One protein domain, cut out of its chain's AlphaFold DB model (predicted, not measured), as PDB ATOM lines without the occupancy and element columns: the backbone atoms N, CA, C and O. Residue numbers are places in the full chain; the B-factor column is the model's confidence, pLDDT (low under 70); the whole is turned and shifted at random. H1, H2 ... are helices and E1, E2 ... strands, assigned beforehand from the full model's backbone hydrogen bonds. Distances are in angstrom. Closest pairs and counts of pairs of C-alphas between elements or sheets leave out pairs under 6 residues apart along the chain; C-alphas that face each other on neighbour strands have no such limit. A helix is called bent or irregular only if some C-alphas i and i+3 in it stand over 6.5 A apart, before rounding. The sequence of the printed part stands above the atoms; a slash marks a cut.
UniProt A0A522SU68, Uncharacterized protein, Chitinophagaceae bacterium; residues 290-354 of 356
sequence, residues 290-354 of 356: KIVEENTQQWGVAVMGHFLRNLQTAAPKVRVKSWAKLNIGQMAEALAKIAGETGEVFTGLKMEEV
ATOM      1  N   LYS A 290     -11.143  -6.536  98.622       83.12
ATOM      2  CA  LYS A 290     -10.131  -7.597  98.706       83.12
ATOM      3  C   LYS A 290      -9.378  -7.691  97.379       83.12
ATOM      4  O   LYS A 290      -9.983  -7.644  96.315       83.12
ATOM      5  N   ILE A 291      -8.053  -7.840  97.436       82.75
ATOM      6  CA  ILE A 291      -7.245  -8.144  96.246       82.75
ATOM      7  C   ILE A 291      -7.383  -9.637  95.938       82.75
ATOM      8  O   ILE A 291      -7.170 -10.475  96.817       82.75
ATOM      9  N   VAL A 292      -7.750  -9.957  94.698       80.94
ATOM     10  CA  VAL A 292      -7.886 -11.333  94.218       80.94
ATOM     11  C   VAL A 292      -6.498 -11.965  94.150       80.94
ATOM     12  O   VAL A 292      -5.573 -11.403  93.558       80.94
ATOM     13  N   GLU A 293      -6.346 -13.119  94.794       80.25
ATOM     14  CA  GLU A 293      -5.095 -13.871  94.809       80.25
ATOM     15  C   GLU A 293      -4.929 -14.622  93.488       80.25
ATOM     16  O   GLU A 293      -5.715 -15.510  93.156       80.25
ATOM     17  N   GLU A 294      -3.897 -14.261  92.729       79.00
ATOM     18  CA  GLU A 294      -3.479 -15.001  91.545       79.00
ATOM     19  C   GLU A 294      -2.142 -15.675  91.876       79.00
ATOM     20  O   GLU A 294      -1.153 -14.999  92.147       79.00
ATOM     21  N   ASN A 295      -2.099 -17.012  91.870       73.19
ATOM     22  CA  ASN A 295      -0.907 -17.811  92.200       73.19
ATOM     23  C   ASN A 295       0.166 -17.745  91.093       73.19
ATOM     24  O   ASN A 295       0.589 -18.762  90.544       73.19
ATOM     25  N   THR A 296       0.596 -16.538  90.730       81.44
ATOM     26  CA  THR A 296       1.611 -16.270  89.712       81.44
ATOM     27  C   THR A 296       2.732 -15.404  90.282       81.44
ATOM     28  O   THR A 296       2.529 -14.553  91.151       81.44
ATOM     29  N   GLN A 297       3.953 -15.594  89.776       78.38
ATOM     30  CA  GLN A 297       5.115 -14.817  90.219       78.38
ATOM     31  C   GLN A 297       4.959 -13.320  89.903       78.38
ATOM     32  O   GLN A 297       5.376 -12.474  90.691       78.38
ATOM     33  N   GLN A 298       4.322 -12.990  88.776       82.25
ATOM     34  CA  GLN A 298       4.063 -11.612  88.350       82.25
ATOM     35  C   GLN A 298       3.112 -10.889  89.311       82.25
ATOM     36  O   GLN A 298       3.374  -9.744  89.676       82.25
ATOM     37  N   TRP A 299       2.070 -11.578  89.786       86.00
ATOM     38  CA  TRP A 299       1.175 -11.058  90.817       86.00
ATOM     39  C   TRP A 299       1.928 -10.772  92.121       86.00
ATOM     40  O   TRP A 299       1.825  -9.675  92.667       86.00
ATOM     41  N   GLY A 300       2.772 -11.706  92.575       80.75
ATOM     42  CA  GLY A 300       3.569 -11.517  93.790       80.75
ATOM     43  C   GLY A 300       4.517 -10.314  93.705       80.75
ATOM     44  O   GLY A 300       4.604  -9.521  94.644       80.75
ATOM     45  N   VAL A 301       5.184 -10.132  92.561       85.00
ATOM     46  CA  VAL A 301       6.045  -8.964  92.309       85.00
ATOM     47  C   VAL A 301       5.232  -7.666  92.280       85.00
ATOM     48  O   VAL A 301       5.672  -6.671  92.855       85.00
ATOM     49  N   ALA A 302       4.038  -7.670  91.682       83.75
ATOM     50  CA  ALA A 302       3.157  -6.504  91.653       83.75
ATOM     51  C   ALA A 302       2.681  -6.105  93.062       83.75
ATOM     52  O   ALA A 302       2.761  -4.929  93.419       83.75
ATOM     53  N   VAL A 303       2.262  -7.070  93.892       86.44
ATOM     54  CA  VAL A 303       1.877  -6.820  95.294       86.44
ATOM     55  C   VAL A 303       3.041  -6.223  96.082       86.44
ATOM     56  O   VAL A 303       2.868  -5.199  96.739       86.44
ATOM     57  N   MET A 304       4.238  -6.813  95.997       85.69
ATOM     58  CA  MET A 304       5.415  -6.301  96.710       85.69
ATOM     59  C   MET A 304       5.817  -4.903  96.227       85.69
ATOM     60  O   MET A 304       6.122  -4.034  97.043       85.69
ATOM     61  N   GLY A 305       5.788  -4.665  94.913       85.38
ATOM     62  CA  GLY A 305       6.129  -3.374  94.320       85.38
ATOM     63  C   GLY A 305       5.195  -2.255  94.778       85.38
ATOM     64  O   GLY A 305       5.663  -1.198  95.204       85.38
ATOM     65  N   HIS A 306       3.881  -2.495  94.758       86.56
ATOM     66  CA  HIS A 306       2.893  -1.526  95.248       86.56
ATOM     67  C   HIS A 306       2.954  -1.355  96.767       86.56
ATOM     68  O   HIS A 306       2.854  -0.233  97.258       86.56
ATOM     69  N   PHE A 307       3.199  -2.433  97.516       86.94
ATOM     70  CA  PHE A 307       3.353  -2.371  98.970       86.94
ATOM     71  C   PHE A 307       4.556  -1.519  99.390       86.94
ATOM     72  O   PHE A 307       4.434  -0.702 100.297       86.94
ATOM     73  N   LEU A 308       5.701  -1.660  98.715       85.31
ATOM     74  CA  LEU A 308       6.894  -0.859  99.002       85.31
ATOM     75  C   LEU A 308       6.718   0.614  98.614       85.31
ATOM     76  O   LEU A 308       7.184   1.490  99.339       85.31
ATOM     77  N   ARG A 309       6.019   0.901  97.509       85.06
ATOM     78  CA  ARG A 309       5.707   2.286  97.110       85.06
ATOM     79  C   ARG A 309       4.794   2.980  98.117       85.06
ATOM     80  O   ARG A 309       5.020   4.140  98.437       85.06
ATOM     81  N   ASN A 310       3.834   2.243  98.668       84.12
ATOM     82  CA  ASN A 310       2.885   2.734  99.664       84.12
ATOM     83  C   ASN A 310       3.259   2.325 101.098       84.12
ATOM     84  O   ASN A 310       2.398   2.224 101.970       84.12
ATOM     85  N   LEU A 311       4.548   2.096 101.380       81.19
ATOM     86  CA  LEU A 311       4.994   1.508 102.649       81.19
ATOM     87  C   LEU A 311       4.553   2.327 103.870       81.19
ATOM     88  O   LEU A 311       4.139   1.753 104.875       81.19
ATOM     89  N   GLN A 312       4.593   3.658 103.783       82.00
ATOM     90  CA  GLN A 312       4.216   4.543 104.892       82.00
ATOM     91  C   GLN A 312       2.729   4.428 105.262       82.00
ATOM     92  O   GLN A 312       2.381   4.452 106.442       82.00
ATOM     93  N   THR A 313       1.852   4.255 104.273       82.81
ATOM     94  CA  THR A 313       0.399   4.120 104.468       82.81
ATOM     95  C   THR A 313      -0.039   2.670 104.687       82.81
ATOM     96  O   THR A 313      -1.078   2.440 105.315       82.81
ATOM     97  N   ALA A 314       0.743   1.695 104.209       82.38
ATOM     98  CA  ALA A 314       0.453   0.266 104.300       82.38
ATOM     99  C   ALA A 314       0.964  -0.357 105.603       82.38
ATOM    100  O   ALA A 314       0.273  -1.191 106.191       82.38
ATOM    101  N   ALA A 315       2.137   0.060 106.095       81.19
ATOM    102  CA  ALA A 315       2.762  -0.523 107.282       81.19
ATOM    103  C   ALA A 315       1.859  -0.532 108.537       81.19
ATOM    104  O   ALA A 315       1.800  -1.571 109.197       81.19
ATOM    105  N   PRO A 316       1.077   0.525 108.851       82.50
ATOM    106  CA  PRO A 316       0.166   0.510 110.002       82.50
ATOM    107  C   PRO A 316      -1.003  -0.482 109.863       82.50
ATOM    108  O   PRO A 316      -1.651  -0.824 110.851       82.50
ATOM    109  N   LYS A 317      -1.306  -0.931 108.638       83.12
ATOM    110  CA  LYS A 317      -2.450  -1.800 108.308       83.12
ATOM    111  C   LYS A 317      -2.088  -3.288 108.283       83.12
ATOM    112  O   LYS A 317      -2.984  -4.136 108.217       83.12
ATOM    113  N   VAL A 318      -0.796  -3.602 108.365       84.62
ATOM    114  CA  VAL A 318      -0.263  -4.964 108.429       84.62
ATOM    115  C   VAL A 318      -0.280  -5.460 109.874       84.62
ATOM    116  O   VAL A 318       0.277  -4.834 110.772       84.62
ATOM    117  N   ARG A 319      -0.872  -6.635 110.110       77.75
ATOM    118  CA  ARG A 319      -0.838  -7.304 111.419       77.75
ATOM    119  C   ARG A 319       0.155  -8.465 111.396       77.75
ATOM    120  O   ARG A 319      -0.218  -9.590 111.077       77.75
ATOM    121  N   VAL A 320       1.409  -8.203 111.769       81.31
ATOM    122  CA  VAL A 320       2.454  -9.233 111.919       81.31
ATOM    123  C   VAL A 320       3.183  -9.111 113.255       81.31
ATOM    124  O   VAL A 320       3.471  -8.014 113.716       81.31
ATOM    125  N   LYS A 321       3.515 -10.252 113.879       74.50
ATOM    126  CA  LYS A 321       4.320 -10.291 115.121       74.50
ATOM    127  C   LYS A 321       5.795  -9.941 114.885       74.50
ATOM    128  O   LYS A 321       6.494  -9.568 115.816       74.50
ATOM    129  N   SER A 322       6.279 -10.114 113.656       79.56
ATOM    130  CA  SER A 322       7.636  -9.775 113.227       79.56
ATOM    131  C   SER A 322       7.627  -9.499 111.728       79.56
ATOM    132  O   SER A 322       7.075 -10.291 110.963       79.56
ATOM    133  N   TRP A 323       8.262  -8.403 111.313       80.19
ATOM    134  CA  TRP A 323       8.361  -7.993 109.909       80.19
ATOM    135  C   TRP A 323       9.104  -9.003 109.030       80.19
ATOM    136  O   TRP A 323       8.785  -9.139 107.856       80.19
ATOM    137  N   ALA A 324      10.011  -9.791 109.613       79.12
ATOM    138  CA  ALA A 324      10.712 -10.865 108.908       79.12
ATOM    139  C   ALA A 324       9.788 -12.024 108.478       79.12
ATOM    140  O   ALA A 324      10.193 -12.868 107.685       79.12
ATOM    141  N   LYS A 325       8.556 -12.089 109.007       79.88
ATOM    142  CA  LYS A 325       7.552 -13.117 108.681       79.88
ATOM    143  C   LYS A 325       6.394 -12.576 107.836       79.88
ATOM    144  O   LYS A 325       5.363 -13.236 107.740       79.88
ATOM    145  N   LEU A 326       6.538 -11.372 107.280       84.12
ATOM    146  CA  LEU A 326       5.524 -10.758 106.433       84.12
ATOM    147  C   LEU A 326       5.370 -11.550 105.132       84.12
ATOM    148  O   LEU A 326       6.336 -11.715 104.389       84.12
ATOM    149  N   ASN A 327       4.158 -12.029 104.855       87.12
ATOM    150  CA  ASN A 327       3.855 -12.731 103.610       87.12
ATOM    151  C   ASN A 327       3.142 -11.818 102.594       87.12
ATOM    152  O   ASN A 327       2.600 -10.767 102.939       87.12
ATOM    153  N   ILE A 328       3.142 -12.237 101.326       86.25
ATOM    154  CA  ILE A 328       2.567 -11.463 100.214       86.25
ATOM    155  C   ILE A 328       1.052 -11.260 100.402       86.25
ATOM    156  O   ILE A 328       0.544 -10.177 100.128       86.25
ATOM    157  N   GLY A 329       0.331 -12.239 100.959       83.88
ATOM    158  CA  GLY A 329      -1.101 -12.103 101.255       83.88
ATOM    159  C   GLY A 329      -1.412 -10.985 102.261       83.88
ATOM    160  O   GLY A 329      -2.349 -10.218 102.069       83.88
ATOM    161  N   GLN A 330      -0.585 -10.821 103.297       86.81
ATOM    162  CA  GLN A 330      -0.708  -9.741 104.284       86.81
ATOM    163  C   GLN A 330      -0.381  -8.370 103.685       86.81
ATOM    164  O   GLN A 330      -1.006  -7.373 104.051       86.81
ATOM    165  N   MET A 331       0.577  -8.313 102.752       88.06
ATOM    166  CA  MET A 331       0.852  -7.101 101.974       88.06
ATOM    167  C   MET A 331      -0.352  -6.735 101.094       88.06
ATOM    168  O   MET A 331      -0.777  -5.580 101.088       88.06
ATOM    169  N   ALA A 332      -0.952  -7.717 100.415       86.50
ATOM    170  CA  ALA A 332      -2.146  -7.525  99.597       86.50
ATOM    171  C   ALA A 332      -3.357  -7.066 100.432       86.50
ATOM    172  O   ALA A 332      -4.082  -6.166 100.021       86.50
ATOM    173  N   GLU A 333      -3.554  -7.607 101.637       85.75
ATOM    174  CA  GLU A 333      -4.636  -7.182 102.535       85.75
ATOM    175  C   GLU A 333      -4.460  -5.730 103.016       85.75
ATOM    176  O   GLU A 333      -5.426  -4.970 103.112       85.75
ATOM    177  N   ALA A 334      -3.222  -5.314 103.303       86.94
ATOM    178  CA  ALA A 334      -2.926  -3.934 103.679       86.94
ATOM    179  C   ALA A 334      -3.177  -2.958 102.520       86.94
ATOM    180  O   ALA A 334      -3.770  -1.899 102.735       86.94
ATOM    181  N   LEU A 335      -2.792  -3.341 101.300       87.69
ATOM    182  CA  LEU A 335      -3.098  -2.589 100.084       87.69
ATOM    183  C   LEU A 335      -4.609  -2.507  99.836       87.69
ATOM    184  O   LEU A 335      -5.120  -1.424  99.572       87.69
ATOM    185  N   ALA A 336      -5.353  -3.600 100.013       85.12
ATOM    186  CA  ALA A 336      -6.809  -3.602  99.861       85.12
ATOM    187  C   ALA A 336      -7.502  -2.628 100.835       85.12
ATOM    188  O   ALA A 336      -8.437  -1.923 100.460       85.12
ATOM    189  N   LYS A 337      -6.999  -2.521 102.074       84.31
ATOM    190  CA  LYS A 337      -7.474  -1.532 103.059       84.31
ATOM    191  C   LYS A 337      -7.139  -0.097 102.668       84.31
ATOM    192  O   LYS A 337      -7.930   0.790 102.963       84.31
ATOM    193  N   ILE A 338      -5.986   0.139 102.036       83.06
ATOM    194  CA  ILE A 338      -5.664   1.457 101.472       83.06
ATOM    195  C   ILE A 338      -6.671   1.785 100.378       83.06
ATOM    196  O   ILE A 338      -7.374   2.777 100.506       83.06
ATOM    197  N   ALA A 339      -6.824   0.905  99.388       81.94
ATOM    198  CA  ALA A 339      -7.760   1.092  98.286       81.94
ATOM    199  C   ALA A 339      -9.205   1.324  98.760       81.94
ATOM    200  O   ALA A 339      -9.897   2.188  98.233       81.94
ATOM    201  N   GLY A 340      -9.658   0.616  99.801       76.44
ATOM    202  CA  GLY A 340     -10.991   0.810 100.386       76.44
ATOM    203  C   GLY A 340     -11.186   2.141 101.128       76.44
ATOM    204  O   GLY A 340     -12.324   2.583 101.304       76.44
ATOM    205  N   GLU A 341     -10.099   2.783 101.569       76.25
ATOM    206  CA  GLU A 341     -10.108   4.084 102.255       76.25
ATOM    207  C   GLU A 341      -9.854   5.260 101.303       76.25
ATOM    208  O   GLU A 341     -10.414   6.334 101.515       76.25
ATOM    209  N   THR A 342      -9.029   5.066 100.272       72.94
ATOM    210  CA  THR A 342      -8.552   6.127  99.368       72.94
ATOM    211  C   THR A 342      -9.132   6.044  97.957       72.94
ATOM    212  O   THR A 342      -8.996   6.991  97.190       72.94
ATOM    213  N   GLY A 343      -9.763   4.926  97.585       69.44
ATOM    214  CA  GLY A 343     -10.216   4.661  96.216       69.44
ATOM    215  C   GLY A 343      -9.084   4.349  95.226       69.44
ATOM    216  O   GLY A 343      -9.319   4.333  94.020       69.44
ATOM    217  N   GLU A 344      -7.861   4.128  95.711       77.44
ATOM    218  CA  GLU A 344      -6.678   3.891  94.877       77.44
ATOM    219  C   GLU A 344      -6.741   2.533  94.155       77.44
ATOM    220  O   GLU A 344      -7.043   1.503  94.760       77.44
ATOM    221  N   VAL A 345      -6.427   2.520  92.855       78.56
ATOM    222  CA  VAL A 345      -6.416   1.310  92.016       78.56
ATOM    223  C   VAL A 345      -4.974   0.910  91.709       78.56
ATOM    224  O   VAL A 345      -4.232   1.667  91.084       78.56
ATOM    225  N   PHE A 346      -4.576  -0.302  92.097       81.62
ATOM    226  CA  PHE A 346      -3.225  -0.812  91.844       81.62
ATOM    227  C   PHE A 346      -3.154  -1.540  90.504       81.62
ATOM    228  O   PHE A 346      -3.717  -2.622  90.328       81.62
ATOM    229  N   THR A 347      -2.433  -0.963  89.544       76.12
ATOM    230  CA  THR A 347      -2.259  -1.552  88.210       76.12
ATOM    231  C   THR A 347      -1.652  -2.955  88.302       76.12
ATOM    232  O   THR A 347      -0.639  -3.149  88.974       76.12
ATOM    233  N   GLY A 348      -2.264  -3.928  87.619       73.88
ATOM    234  CA  GLY A 348      -1.836  -5.332  87.640       73.88
ATOM    235  C   GLY A 348      -2.396  -6.167  88.797       73.88
ATOM    236  O   GLY A 348      -2.109  -7.357  88.857       73.88
ATOM    237  N   LEU A 349      -3.212  -5.586  89.684       82.44
ATOM    238  CA  LEU A 349      -3.927  -6.301  90.743       82.44
ATOM    239  C   LEU A 349      -5.438  -6.141  90.544       82.44
ATOM    240  O   LEU A 349      -5.933  -5.034  90.338       82.44
ATOM    241  N   LYS A 350      -6.182  -7.247  90.607       81.75
ATOM    242  CA  LYS A 350      -7.649  -7.223  90.548       81.75
ATOM    243  C   LYS A 350      -8.217  -7.073  91.953       81.75
ATOM    244  O   LYS A 350      -7.763  -7.750  92.874       81.75
ATOM    245  N   MET A 351      -9.209  -6.203  92.108       81.31
ATOM    246  CA  MET A 351      -9.926  -6.002  93.366       81.31
ATOM    247  C   MET A 351     -11.377  -6.432  93.216       81.31
ATOM    248  O   MET A 351     -12.004  -6.154  92.196       81.31
ATOM    249  N   GLU A 352     -11.897  -7.074  94.252       80.25
ATOM    250  CA  GLU A 352     -13.292  -7.470  94.376       80.25
ATOM    251  C   GLU A 352     -13.888  -6.810  95.624       80.25
ATOM    252  O   GLU A 352     -13.226  -6.712  96.666       80.25
ATOM    253  N   GLU A 353     -15.116  -6.311  95.510       77.38
ATOM    254  CA  GLU A 353     -15.861  -5.770  96.644       77.38
ATOM    255  C   GLU A 353     -16.491  -6.927  97.418       77.38
ATOM    256  O   GLU A 353     -17.181  -7.769  96.849       77.38
ATOM    257  N   VAL A 354     -16.207  -6.995  98.716       72.56
ATOM    258  CA  VAL A 354     -16.699  -8.066  99.580       72.56
ATOM    259  C   VAL A 354     -17.905  -7.527 100.341       72.56
ATOM    260  O   VAL A 354     -17.753  -6.689 101.237       72.56
TER     261      VAL A 354
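Overview. This is residues 290 to 354 of the 356 residues of an uncharacterized protein of Chitinophagaceae bacterium (UniProt A0A522SU68). A long helix, H3, forms the core of a small helical body, with H1 packing on it at a steep tilt and H2 packing on it about perpendicular. A wide loop, residues 318 to 327, leads from H2 to H3 at one end of the body; at the opposite end the first printed residues, 290 to 291, run side by side with the short strand E1, in a small antiparallel pairing. The printed part has 65 residues with three named helices and one named strand, in the order H1, H2, H3, E1, and its class is mostly helix. The whole is compact, with a radius of gyration of the C-alphas of 10.9 A, and rounded, with spans of 28 by 27 by 22 A.

Along the chain. H3, the longest helix, is residues 328 to 342 and measures 20.8 A from first to last C-alpha; it begins at C-alpha 328 (2.567, -11.463, 100.214). H1 is residues 297 to 309 and measures 18.4 A, beginning at C-alpha 297 (5.115, -14.817, 90.219). H2 is residues 311 to 317, 9.9 A long, and is irregular, but only just: C-alphas 313 and 316 are 6.6 A apart. E1 is residues 351 to 353, 6.8 A long, ending at C-alpha 353 (-15.861, -5.770, 96.644).

Arrangement. H3 touches H1, with the closest C-alphas, those of Val 303 and Ala 332, 5.9 A apart. These two helices run the same way at a steep tilt of 53 degrees. H3 also touches H2, about perpendicular at 84 degrees; the closest C-alphas are those of Lys 317 and Ala 334, 5.1 A apart. H1 and H2 are close but not clearly touching: their closest C-alphas, those of Phe 307 and Ala 314, are 6.6 A apart. Their lines are about perpendicular, at 80 degrees. The closest C-alphas of H3 and E1 are those of Ala 336 and Met 351, 7.6 A apart. E1 is apart from H1 and from H2. E1 pairs with no named strand, but residues 290 to 291 pair antiparallel with its residues 351 to 352. Each O i to N i+4 pair in H1 and H3 is within hydrogen-bond range; in H2 1 of 3 is, beside 2 of 4 O i to N i+3 pairs.

Size, cuts and confidence. The two C-alphas farthest apart, those of Ala 324 and Glu 353, are 29.7 A apart, while the first and last printed C-alphas, 290 and 354, are 6.6 A apart. The printed part has no cut. The link from H1 to H2 is tight; those from H2 to H3 and from H3 to E1 are short, with 10 and 8 residues. The mean pLDDT of the printed part is 81.7, and one residue, Gly 343, is under 70.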